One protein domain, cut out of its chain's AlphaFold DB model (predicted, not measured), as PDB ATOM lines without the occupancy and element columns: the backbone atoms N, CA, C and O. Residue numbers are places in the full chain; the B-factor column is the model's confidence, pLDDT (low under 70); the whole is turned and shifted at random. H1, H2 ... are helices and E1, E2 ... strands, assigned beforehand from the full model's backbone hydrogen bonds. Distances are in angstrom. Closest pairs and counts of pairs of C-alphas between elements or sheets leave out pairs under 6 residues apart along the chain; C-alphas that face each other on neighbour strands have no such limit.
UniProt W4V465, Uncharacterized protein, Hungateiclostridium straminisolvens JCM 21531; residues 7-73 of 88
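This is residues 7 to 73 of the 88 residues of an uncharacterized protein of Hungateiclostridium straminisolvens JCM 21531 (UniProt W4V465). What shape do these atoms make? H1, H2 and H4 make a small, loose three-helix bundle, with H1 less closely packed than the other two and the short H3 at one end, between H2 and H4. A small hairpin, E1 and E2, packs with E2 on the other side of H2, and residues 55 to 56 of the long link from H4 pair beside E2. What are the counts and the size? The printed part has 67 residues, with four named helices and then two named strands in the order H1 H2 H3 H4 E1 E2; the sheet E1 - E2 is antiparallel and the class is mostly helix. The whole is compact, with a radius of gyration of the C-alphas of 11.6 A and spans of 32 by 25 by 17 A.

Where are the helices? H1 is residues 7 to 16, 14.4 A from first to last C-alpha, and begins with C-alpha 7 at (36.123, 32.159, -4.378). H2 is residues 19 to 31, 18.9 A long, from C-alpha 19 at (39.604, 35.950, -21.403). H3 is residues 33 to 36, and H4 is residues 40 to 48, 12.2 A long. Where are the strands? E1 is residues 63 to 65 and E2 is residues 70 to 72, ending with C-alpha 72 at (37.586, 52.670, -21.133).

How do the helices stand? H1 and H2 are close but not clearly touching, at a shallow tilt of 27 degrees, opposite ways; their closest C-alphas, of Leu 13 and Tyr 22, are 6.8 A apart. H2 and H4 touch at a shallow tilt of 28 degrees, opposite ways, with the closest C-alphas, of Tyr 22 and Cys 46, 5.0 A apart. H1 and H4 are near each other, H2 and H3 meet only through their link, and H3 and H4 are only just apart, 8.4 A at the closest. How is the hairpin joined? E1 and E2 are antiparallel at 143 degrees, with N 65 and O 70 at 2.8 A and N 72 and O 63 at 2.8 A, within hydrogen-bond range. The closest C-alphas of H2 and E2, of Gln 23 and Leu 70, are 7.3 A apart. What do the helix backbones show? In H1, H2 and H4 every O i to N i+4 pair is within hydrogen-bond range; H3 is too short for such a pair.

How far does it reach? The two C-alphas farthest apart, of Asn 7 and Thr 62, are 32.3 A apart. Is it whole, and how are its parts linked? The printed part has no cut; the link from H4 to E1, residues 49 to 62, is long, and the others are tight. How sure is the model? The mean pLDDT of the printed part is 96.8, and no printed residue is under 70.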
ATOM      1  N   ASN A   7      36.232  33.531  -3.887       96.31
ATOM      2  CA  ASN A   7      36.123  32.159  -4.378       96.31
ATOM      3  C   ASN A   7      34.922  31.991  -5.314       96.31
ATOM      4  O   ASN A   7      35.021  31.289  -6.317       96.31
ATOM      5  N   GLU A   8      33.802  32.661  -5.031       96.88
ATOM      6  CA  GLU A   8      32.654  32.652  -5.942       96.88
ATOM      7  C   GLU A   8      32.954  33.444  -7.223       96.88
ATOM      8  O   GLU A   8      32.620  32.976  -8.312       96.88
ATOM      9  N   LEU A   9      33.649  34.586  -7.136       96.69
ATOM     10  CA  LEU A   9      34.097  35.318  -8.328       96.69
ATOM     11  C   LEU A   9      34.983  34.453  -9.229       96.69
ATOM     12  O   LEU A   9      34.736  34.366 -10.432       96.69
ATOM     13  N   ILE A  10      35.989  33.799  -8.645       98.25
ATOM     14  CA  ILE A  10      36.902  32.890  -9.346       98.25
ATOM     15  C   ILE A  10      36.113  31.751  -9.992       98.25
ATOM     16  O   ILE A  10      36.257  31.514 -11.189       98.25
ATOM     17  N   LYS A  11      35.220  31.104  -9.237       98.31
ATOM     18  CA  LYS A  11      34.369  30.012  -9.724       98.31
ATOM     19  C   LYS A  11      33.547  30.413 -10.946       98.31
ATOM     20  O   LYS A  11      33.532  29.669 -11.923       98.31
ATOM     21  N   TYR A  12      32.878  31.569 -10.927       98.19
ATOM     22  CA  TYR A  12      32.089  32.007 -12.083       98.19
ATOM     23  C   TYR A  12      32.970  32.422 -13.261       98.19
ATOM     24  O   TYR A  12      32.655  32.080 -14.399       98.19
ATOM     25  N   LEU A  13      34.086  33.112 -13.013       98.25
ATOM     26  CA  LEU A  13      35.028  33.467 -14.073       98.25
ATOM     27  C   LEU A  13      35.597  32.221 -14.767       98.25
ATOM     28  O   LEU A  13      35.580  32.168 -15.996       98.25
ATOM     29  N   ASP A  14      36.022  31.210 -14.003       98.44
ATOM     30  CA  ASP A  14      36.510  29.929 -14.530       98.44
ATOM     31  C   ASP A  14      35.410  29.100 -15.199       98.44
ATOM     32  O   ASP A  14      35.692  28.423 -16.185       98.44
ATOM     33  N   ALA A  15      34.156  29.184 -14.742       98.50
ATOM     34  CA  ALA A  15      33.040  28.506 -15.401       98.50
ATOM     35  C   ALA A  15      32.784  29.042 -16.821       98.50
ATOM     36  O   ALA A  15      32.504  28.264 -17.731       98.50
ATOM     37  N   TYR A  16      32.905  30.360 -17.033       97.88
ATOM     38  CA  TYR A  16      32.838  30.939 -18.379       97.88
ATOM     39  C   TYR A  16      34.148  30.751 -19.156       97.88
ATOM     40  O   TYR A  16      34.118  30.535 -20.365       97.88
ATOM     41  N   ASN A  17      35.294  30.872 -18.479       97.38
ATOM     42  CA  ASN A  17      36.644  30.799 -19.045       97.38
ATOM     43  C   ASN A  17      36.859  31.720 -20.269       97.38
ATOM     44  O   ASN A  17      37.555  31.393 -21.233       97.38
ATOM     45  N   LEU A  18      36.240  32.904 -20.248       98.12
ATOM     46  CA  LEU A  18      36.342  33.889 -21.324       98.12
ATOM     47  C   LEU A  18      37.375  34.951 -20.949       98.12
ATOM     48  O   LEU A  18      37.141  35.761 -20.056       98.12
ATOM     49  N   GLN A  19      38.492  35.017 -21.679       97.94
ATOM     50  CA  GLN A  19      39.604  35.950 -21.403       97.94
ATOM     51  C   GLN A  19      39.158  37.413 -21.225       97.94
ATOM     52  O   GLN A  19      39.702  38.133 -20.390       97.94
ATOM     53  N   PHE A  20      38.148  37.860 -21.984       97.31
ATOM     54  CA  PHE A  20      37.647  39.232 -21.879       97.31
ATOM     55  C   PHE A  20      36.899  39.505 -20.566       97.31
ATOM     56  O   PHE A  20      36.860  40.658 -20.137       97.31
ATOM     57  N   LEU A  21      36.315  38.482 -19.928       98.12
ATOM     58  CA  LEU A  21      35.685  38.629 -18.617       98.12
ATOM     59  C   LEU A  21      36.749  38.889 -17.556       98.12
ATOM     60  O   LEU A  21      36.629  39.868 -16.833       98.12
ATOM     61  N   TYR A  22      37.846  38.129 -17.537       98.50
ATOM     62  CA  TYR A  22      38.967  38.414 -16.631       98.50
ATOM     63  C   TYR A  22      39.565  39.811 -16.859       98.50
ATOM     64  O   TYR A  22      39.927  40.484 -15.897       98.50
ATOM     65  N   GLN A  23      39.626  40.287 -18.113       98.38
ATOM     66  CA  GLN A  23      40.070  41.654 -18.425       98.38
ATOM     67  C   GLN A  23      39.156  42.722 -17.819       98.38
ATOM     68  O   GLN A  23      39.648  43.644 -17.169       98.38
ATOM     69  N   LYS A  24      37.841  42.617 -18.048       98.12
ATOM     70  CA  LYS A  24      36.862  43.604 -17.571       98.12
ATOM     71  C   LYS A  24      36.680  43.531 -16.057       98.12
ATOM     72  O   LYS A  24      36.739  44.560 -15.393       98.12
ATOM     73  N   THR A  25      36.508  42.326 -15.517       97.69
ATOM     74  CA  THR A  25      36.331  42.099 -14.081       97.69
ATOM     75  C   THR A  25      37.577  42.503 -13.316       97.69
ATOM     76  O   THR A  25      37.462  43.287 -12.386       97.69
ATOM     77  N   GLY A  26      38.767  42.066 -13.735       97.88
ATOM     78  CA  GLY A  26      40.007  42.453 -13.065       97.88
ATOM     79  C   GLY A  26      40.226  43.969 -13.053       97.88
ATOM     80  O   GLY A  26      40.617  44.510 -12.028       97.88
ATOM     81  N   PHE A  27      39.896  44.668 -14.146       97.88
ATOM     82  CA  PHE A  27      39.945  46.133 -14.192       97.88
ATOM     83  C   PHE A  27      38.991  46.796 -13.186       97.88
ATOM     84  O   PHE A  27      39.421  47.652 -12.416       97.88
ATOM     85  N   LEU A  28      37.712  46.404 -13.177       96.38
ATOM     86  CA  LEU A  28      36.719  46.992 -12.270       96.38
ATOM     87  C   LEU A  28      37.034  46.668 -10.806       96.38
ATOM     88  O   LEU A  28      36.979  47.539  -9.945       96.38
ATOM     89  N   MET A  29      37.392  45.419 -10.526       95.94
ATOM     90  CA  MET A  29      37.688  44.952  -9.175       95.94
ATOM     91  C   MET A  29      38.988  45.534  -8.624       95.94
ATOM     92  O   MET A  29      39.077  45.747  -7.425       95.94
ATOM     93  N   GLU A  30      39.971  45.846  -9.473       96.50
ATOM     94  CA  GLU A  30      41.173  46.571  -9.051       96.50
ATOM     95  C   GLU A  30      40.840  47.989  -8.564       96.50
ATOM     96  O   GLU A  30      41.419  48.439  -7.582       96.50
ATOM     97  N   HIS A  31      39.887  48.676  -9.206       94.56
ATOM     98  CA  HIS A  31      39.433  49.996  -8.758       94.56
ATOM     99  C   HIS A  31      38.668  49.925  -7.426       94.56
ATOM    100  O   HIS A  31      38.912  50.728  -6.532       94.56
ATOM    101  N   PHE A  32      37.784  48.937  -7.266       92.81
ATOM    102  CA  PHE A  32      36.977  48.763  -6.049       92.81
ATOM    103  C   PHE A  32      37.605  47.818  -5.012       92.81
ATOM    104  O   PHE A  32      36.908  47.337  -4.115       92.81
ATOM    105  N   LYS A  33      38.906  47.529  -5.127       93.81
ATOM    106  CA  LYS A  33      39.594  46.512  -4.322       93.81
ATOM    107  C   LYS A  33      39.409  46.758  -2.824       93.81
ATOM    108  O   LYS A  33      38.959  45.863  -2.114       93.81
ATOM    109  N   ASP A  34      39.673  47.982  -2.370       91.88
ATOM    110  CA  ASP A  34      39.576  48.349  -0.952       91.88
ATOM    111  C   ASP A  34      38.122  48.339  -0.458       91.88
ATOM    112  O   ASP A  34      37.837  47.896   0.655       91.88
ATOM    113  N   GLN A  35      37.181  48.761  -1.310       91.31
ATOM    114  CA  GLN A  35      35.752  48.769  -0.994       91.31
ATOM    115  C   GLN A  35      35.195  47.350  -0.793       91.31
ATOM    116  O   GLN A  35      34.349  47.145   0.079       91.31
ATOM    117  N   PHE A  36      35.658  46.377  -1.582       91.62
ATOM    118  CA  PHE A  36      35.206  44.983  -1.511       91.62
ATOM    119  C   PHE A  36      36.137  44.054  -0.723       91.62
ATOM    120  O   PHE A  36      35.818  42.873  -0.595       91.62
ATOM    121  N   GLN A  37      37.234  44.581  -0.167       92.94
ATOM    122  CA  GLN A  37      38.284  43.824   0.527       92.94
ATOM    123  C   GLN A  37      38.876  42.692  -0.317       92.94
ATOM    124  O   GLN A  37      39.083  41.579   0.163       92.94
ATOM    125  N   LEU A  38      39.134  42.987  -1.588       95.25
ATOM    126  CA  LEU A  38      39.759  42.038  -2.497       95.25
ATOM    127  C   LEU A  38      41.277  42.011  -2.287       95.25
ATOM    128  O   LEU A  38      41.909  43.017  -1.963       95.25
ATOM    129  N   SER A  39      41.864  40.846  -2.489       96.56
ATOM    130  CA  SER A  39      43.277  40.551  -2.339       96.56
ATOM    131  C   SER A  39      44.069  40.938  -3.593       96.56
ATOM    132  O   SER A  39      43.530  41.045  -4.700       96.56
ATOM    133  N   ASP A  40      45.378  41.158  -3.447       97.81
ATOM    134  CA  ASP A  40      46.260  41.335  -4.612       97.81
ATOM    135  C   ASP A  40      46.375  40.043  -5.427       97.81
ATOM    136  O   ASP A  40      46.572  40.071  -6.648       97.81
ATOM    137  N   GLU A  41      46.201  38.906  -4.763       98.19
ATOM    138  CA  GLU A  41      46.161  37.574  -5.338       98.19
ATOM    139  C   GLU A  41      44.999  37.436  -6.323       98.19
ATOM    140  O   GLU A  41      45.209  36.952  -7.438       98.19
ATOM    141  N   PHE A  42      43.802  37.925  -5.988       98.06
ATOM    142  CA  PHE A  42      42.659  37.914  -6.903       98.06
ATOM    143  C   PHE A  42      42.904  38.773  -8.157       98.06
ATOM    144  O   PHE A  42      42.620  38.349  -9.288       98.06
ATOM    145  N   ILE A  43      43.488  39.964  -7.991       98.31
ATOM    146  CA  ILE A  43      43.828  40.843  -9.122       98.31
ATOM    147  C   ILE A  43      44.904  40.197 -10.007       98.31
ATOM    148  O   ILE A  43      44.789  40.196 -11.240       98.31
ATOM    149  N   SER A  44      45.914  39.584  -9.389       98.44
ATOM    150  CA  SER A  44      46.980  38.843 -10.073       98.44
ATOM    151  C   SER A  44      46.445  37.613 -10.806       98.44
ATOM    152  O   SER A  44      46.833  37.342 -11.947       98.44
ATOM    153  N   TYR A  45      45.490  36.908 -10.206       98.56
ATOM    154  CA  TYR A  45      44.781  35.805 -10.835       98.56
ATOM    155  C   TYR A  45      44.050  36.276 -12.100       98.56
ATOM    156  O   TYR A  45      44.278  35.713 -13.174       98.56
ATOM    157  N   CYS A  46      43.276  37.367 -12.030       98.50
ATOM    158  CA  CYS A  46      42.620  37.937 -13.210       98.50
ATOM    159  C   CYS A  46      43.640  38.313 -14.295       98.50
ATOM    160  O   CYS A  46      43.443  37.986 -15.466       98.50
ATOM    161  N   LYS A  47      44.760  38.944 -13.913       98.31
ATOM    162  CA  LYS A  47      45.864  39.283 -14.828       98.31
ATOM    163  C   LYS A  47      46.445  38.072 -15.540       98.31
ATOM    164  O   LYS A  47      46.701  38.157 -16.737       98.31
ATOM    165  N   SER A  48      46.632  36.960 -14.836       98.25
ATOM    166  CA  SER A  48      47.203  35.740 -15.416       98.25
ATOM    167  C   SER A  48      46.323  35.121 -16.513       98.25
ATOM    168  O   SER A  48      46.823  34.402 -17.375       98.25
ATOM    169  N   LYS A  49      45.019  35.431 -16.509       98.31
ATOM    170  CA  LYS A  49      44.011  34.862 -17.412       98.31
ATOM    171  C   LYS A  49      43.692  35.753 -18.621       98.31
ATOM    172  O   LYS A  49      42.920  35.345 -19.490       98.31
ATOM    173  N   ILE A  50      44.260  36.964 -18.715       97.25
ATOM    174  CA  ILE A  50      43.972  37.869 -19.841       97.25
ATOM    175  C   ILE A  50      44.727  37.480 -21.119       97.25
ATOM    176  O   ILE A  50      45.885  37.070 -21.099       97.25
ATOM    177  N   GLY A  51      44.083  37.695 -22.265       94.00
ATOM    178  CA  GLY A  51      44.688  37.503 -23.582       94.00
ATOM    179  C   GLY A  51      45.514  38.689 -24.088       94.00
ATOM    180  O   GLY A  51      45.685  39.715 -23.430       94.00
ATOM    181  N   LYS A  52      45.992  38.577 -25.336       95.56
ATOM    182  CA  LYS A  52      46.662  39.663 -26.096       95.56
ATOM    183  C   LYS A  52      45.703  40.663 -26.737       95.56
ATOM    184  O   LYS A  52      46.112  41.687 -27.263       95.56
ATOM    185  N   SER A  53      44.428  40.325 -26.699       96.94
ATOM    186  CA  SER A  53      43.345  41.021 -27.360       96.94
ATOM    187  C   SER A  53      43.016  42.349 -26.669       96.94
ATOM    188  O   SER A  53      42.804  42.372 -25.456       96.94
ATOM    189  N   THR A  54      42.897  43.428 -27.446       98.06
ATOM    190  CA  THR A  54      42.308  44.685 -26.966       98.06
ATOM    191  C   THR A  54      40.793  44.535 -26.861       98.06
ATOM    192  O   THR A  54      40.146  43.950 -27.738       98.06
ATOM    193  N   ARG A  55      40.209  45.031 -25.773       97.44
ATOM    194  CA  ARG A  55      38.759  45.019 -25.534       97.44
ATOM    195  C   ARG A  55      38.258  46.415 -25.204       97.44
ATOM    196  O   ARG A  55      39.037  47.268 -24.810       97.44
ATOM    197  N   TYR A  56      36.955  46.616 -25.336       97.44
ATOM    198  CA  TYR A  56      36.271  47.842 -24.935       97.44
ATOM    199  C   TYR A  56      35.390  47.527 -23.732       97.44
ATOM    200  O   TYR A  56      34.699  46.499 -23.724       97.44
ATOM    201  N   LEU A  57      35.442  48.366 -22.699       96.56
ATOM    202  CA  LEU A  57      34.589  48.218 -21.525       96.56
ATOM    203  C   LEU A  57      33.119  48.443 -21.907       96.56
ATOM    204  O   LEU A  57      32.311  47.529 -21.721       96.56
ATOM    205  N   THR A  58      32.837  49.584 -22.536       93.62
ATOM    206  CA  THR A  58      31.537  50.015 -23.070       93.62
ATOM    207  C   THR A  58      31.699  50.526 -24.511       93.62
ATOM    208  O   THR A  58      32.796  50.491 -25.070       93.62
ATOM    209  N   LYS A  59      30.604  50.933 -25.169       92.94
ATOM    210  CA  LYS A  59      30.627  51.369 -26.583       92.94
ATOM    211  C   LYS A  59      31.267  52.748 -26.784       92.94
ATOM    212  O   LYS A  59      31.818  53.006 -27.844       92.94
ATOM    213  N   ASP A  60      31.176  53.601 -25.775       92.56
ATOM    214  CA  ASP A  60      31.678  54.978 -25.694       92.56
ATOM    215  C   ASP A  60      33.119  55.072 -25.160       92.56
ATOM    216  O   ASP A  60      33.669  56.156 -25.010       92.56
ATOM    217  N   SER A  61      33.759  53.932 -24.893       96.19
ATOM    218  CA  SER A  61      35.159  53.852 -24.485       96.19
ATOM    219  C   SER A  61      36.117  54.452 -25.528       96.19
ATOM    220  O   SER A  61      36.217  53.936 -26.642       96.19
ATOM    221  N   THR A  62      36.918  55.447 -25.135       96.69
ATOM    222  CA  THR A  62      37.906  56.123 -26.007       96.69
ATOM    223  C   THR A  62      39.354  55.988 -25.525       96.69
ATOM    224  O   THR A  62      40.281  56.004 -26.336       96.69
ATOM    225  N   LYS A  63      39.581  55.801 -24.220       96.69
ATOM    226  CA  LYS A  63      40.916  55.833 -23.607       96.69
ATOM    227  C   LYS A  63      41.502  54.438 -23.432       96.69
ATOM    228  O   LYS A  63      40.968  53.622 -22.685       96.69
ATOM    229  N   TYR A  64      42.644  54.159 -24.061       97.50
ATOM    230  CA  TYR A  64      43.324  52.867 -23.925       97.50
ATOM    231  C   TYR A  64      44.150  52.763 -22.633       97.50
ATOM    232  O   TYR A  64      45.041  53.570 -22.370       97.50
ATOM    233  N   LEU A  65      43.909  51.703 -21.861       96.69
ATOM    234  CA  LEU A  65      44.691  51.313 -20.693       96.69
ATOM    235  C   LEU A  65      45.507  50.059 -20.989       96.69
ATOM    236  O   LEU A  65      44.992  48.935 -21.009       96.69
ATOM    237  N   ASN A  66      46.819  50.246 -21.127       97.25
ATOM    238  CA  ASN A  66      47.743  49.158 -21.435       97.25
ATOM    239  C   ASN A  66      47.721  48.043 -20.380       97.25
ATOM    240  O   ASN A  66      47.728  46.868 -20.735       97.25
ATOM    241  N   LYS A  67      47.622  48.407 -19.092       96.88
ATOM    242  CA  LYS A  67      47.626  47.453 -17.975       96.88
ATOM    243  C   LYS A  67      46.612  46.331 -18.207       96.88
ATOM    244  O   LYS A  67      46.962  45.166 -18.051       96.88
ATOM    245  N   TRP A  68      45.383  46.658 -18.606       98.12
ATOM    246  CA  TRP A  68      44.292  45.693 -18.826       98.12
ATOM    247  C   TRP A  68      44.021  45.371 -20.303       98.12
ATOM    248  O   TRP A  68      43.164  44.534 -20.593       98.12
ATOM    249  N   ARG A  69      44.762  45.990 -21.236       98.00
ATOM    250  CA  ARG A  69      44.484  45.962 -22.685       98.00
ATOM    251  C   ARG A  69      43.020  46.307 -22.972       98.00
ATOM    252  O   ARG A  69      42.332  45.629 -23.737       98.00
ATOM    253  N   LEU A  70      42.539  47.342 -22.292       98.06
ATOM    254  CA  LEU A  70      41.134  47.716 -22.260       98.06
ATOM    255  C   LEU A  70      40.993  49.186 -22.638       98.06
ATOM    256  O   LEU A  70      41.706  50.027 -22.103       98.06
ATOM    257  N   VAL A  71      40.078  49.491 -23.547       98.31
ATOM    258  CA  VAL A  71      39.637  50.852 -23.831       98.31
ATOM    259  C   VAL A  71      38.469  51.162 -22.898       98.31
ATOM    260  O   VAL A  71      37.500  50.394 -22.837       98.31
ATOM    261  N   ILE A  72      38.558  52.255 -22.152       97.06
ATOM    262  CA  ILE A  72      37.586  52.670 -21.133       97.06
ATOM    263  C   ILE A  72      37.012  54.059 -21.458       97.06
ATOM    264  O   ILE A  72      37.654  54.808 -22.203       97.06
ATOM    265  N   PRO A  73      35.842  54.425 -20.911       95.69
ATOM    266  CA  PRO A  73      35.376  55.811 -20.927       95.69
ATOM    267  C   PRO A  73      36.334  56.711 -20.139       95.69
ATOM    268  O   PRO A  73      36.915  56.268 -19.145       95.69
TER     269      PRO A  73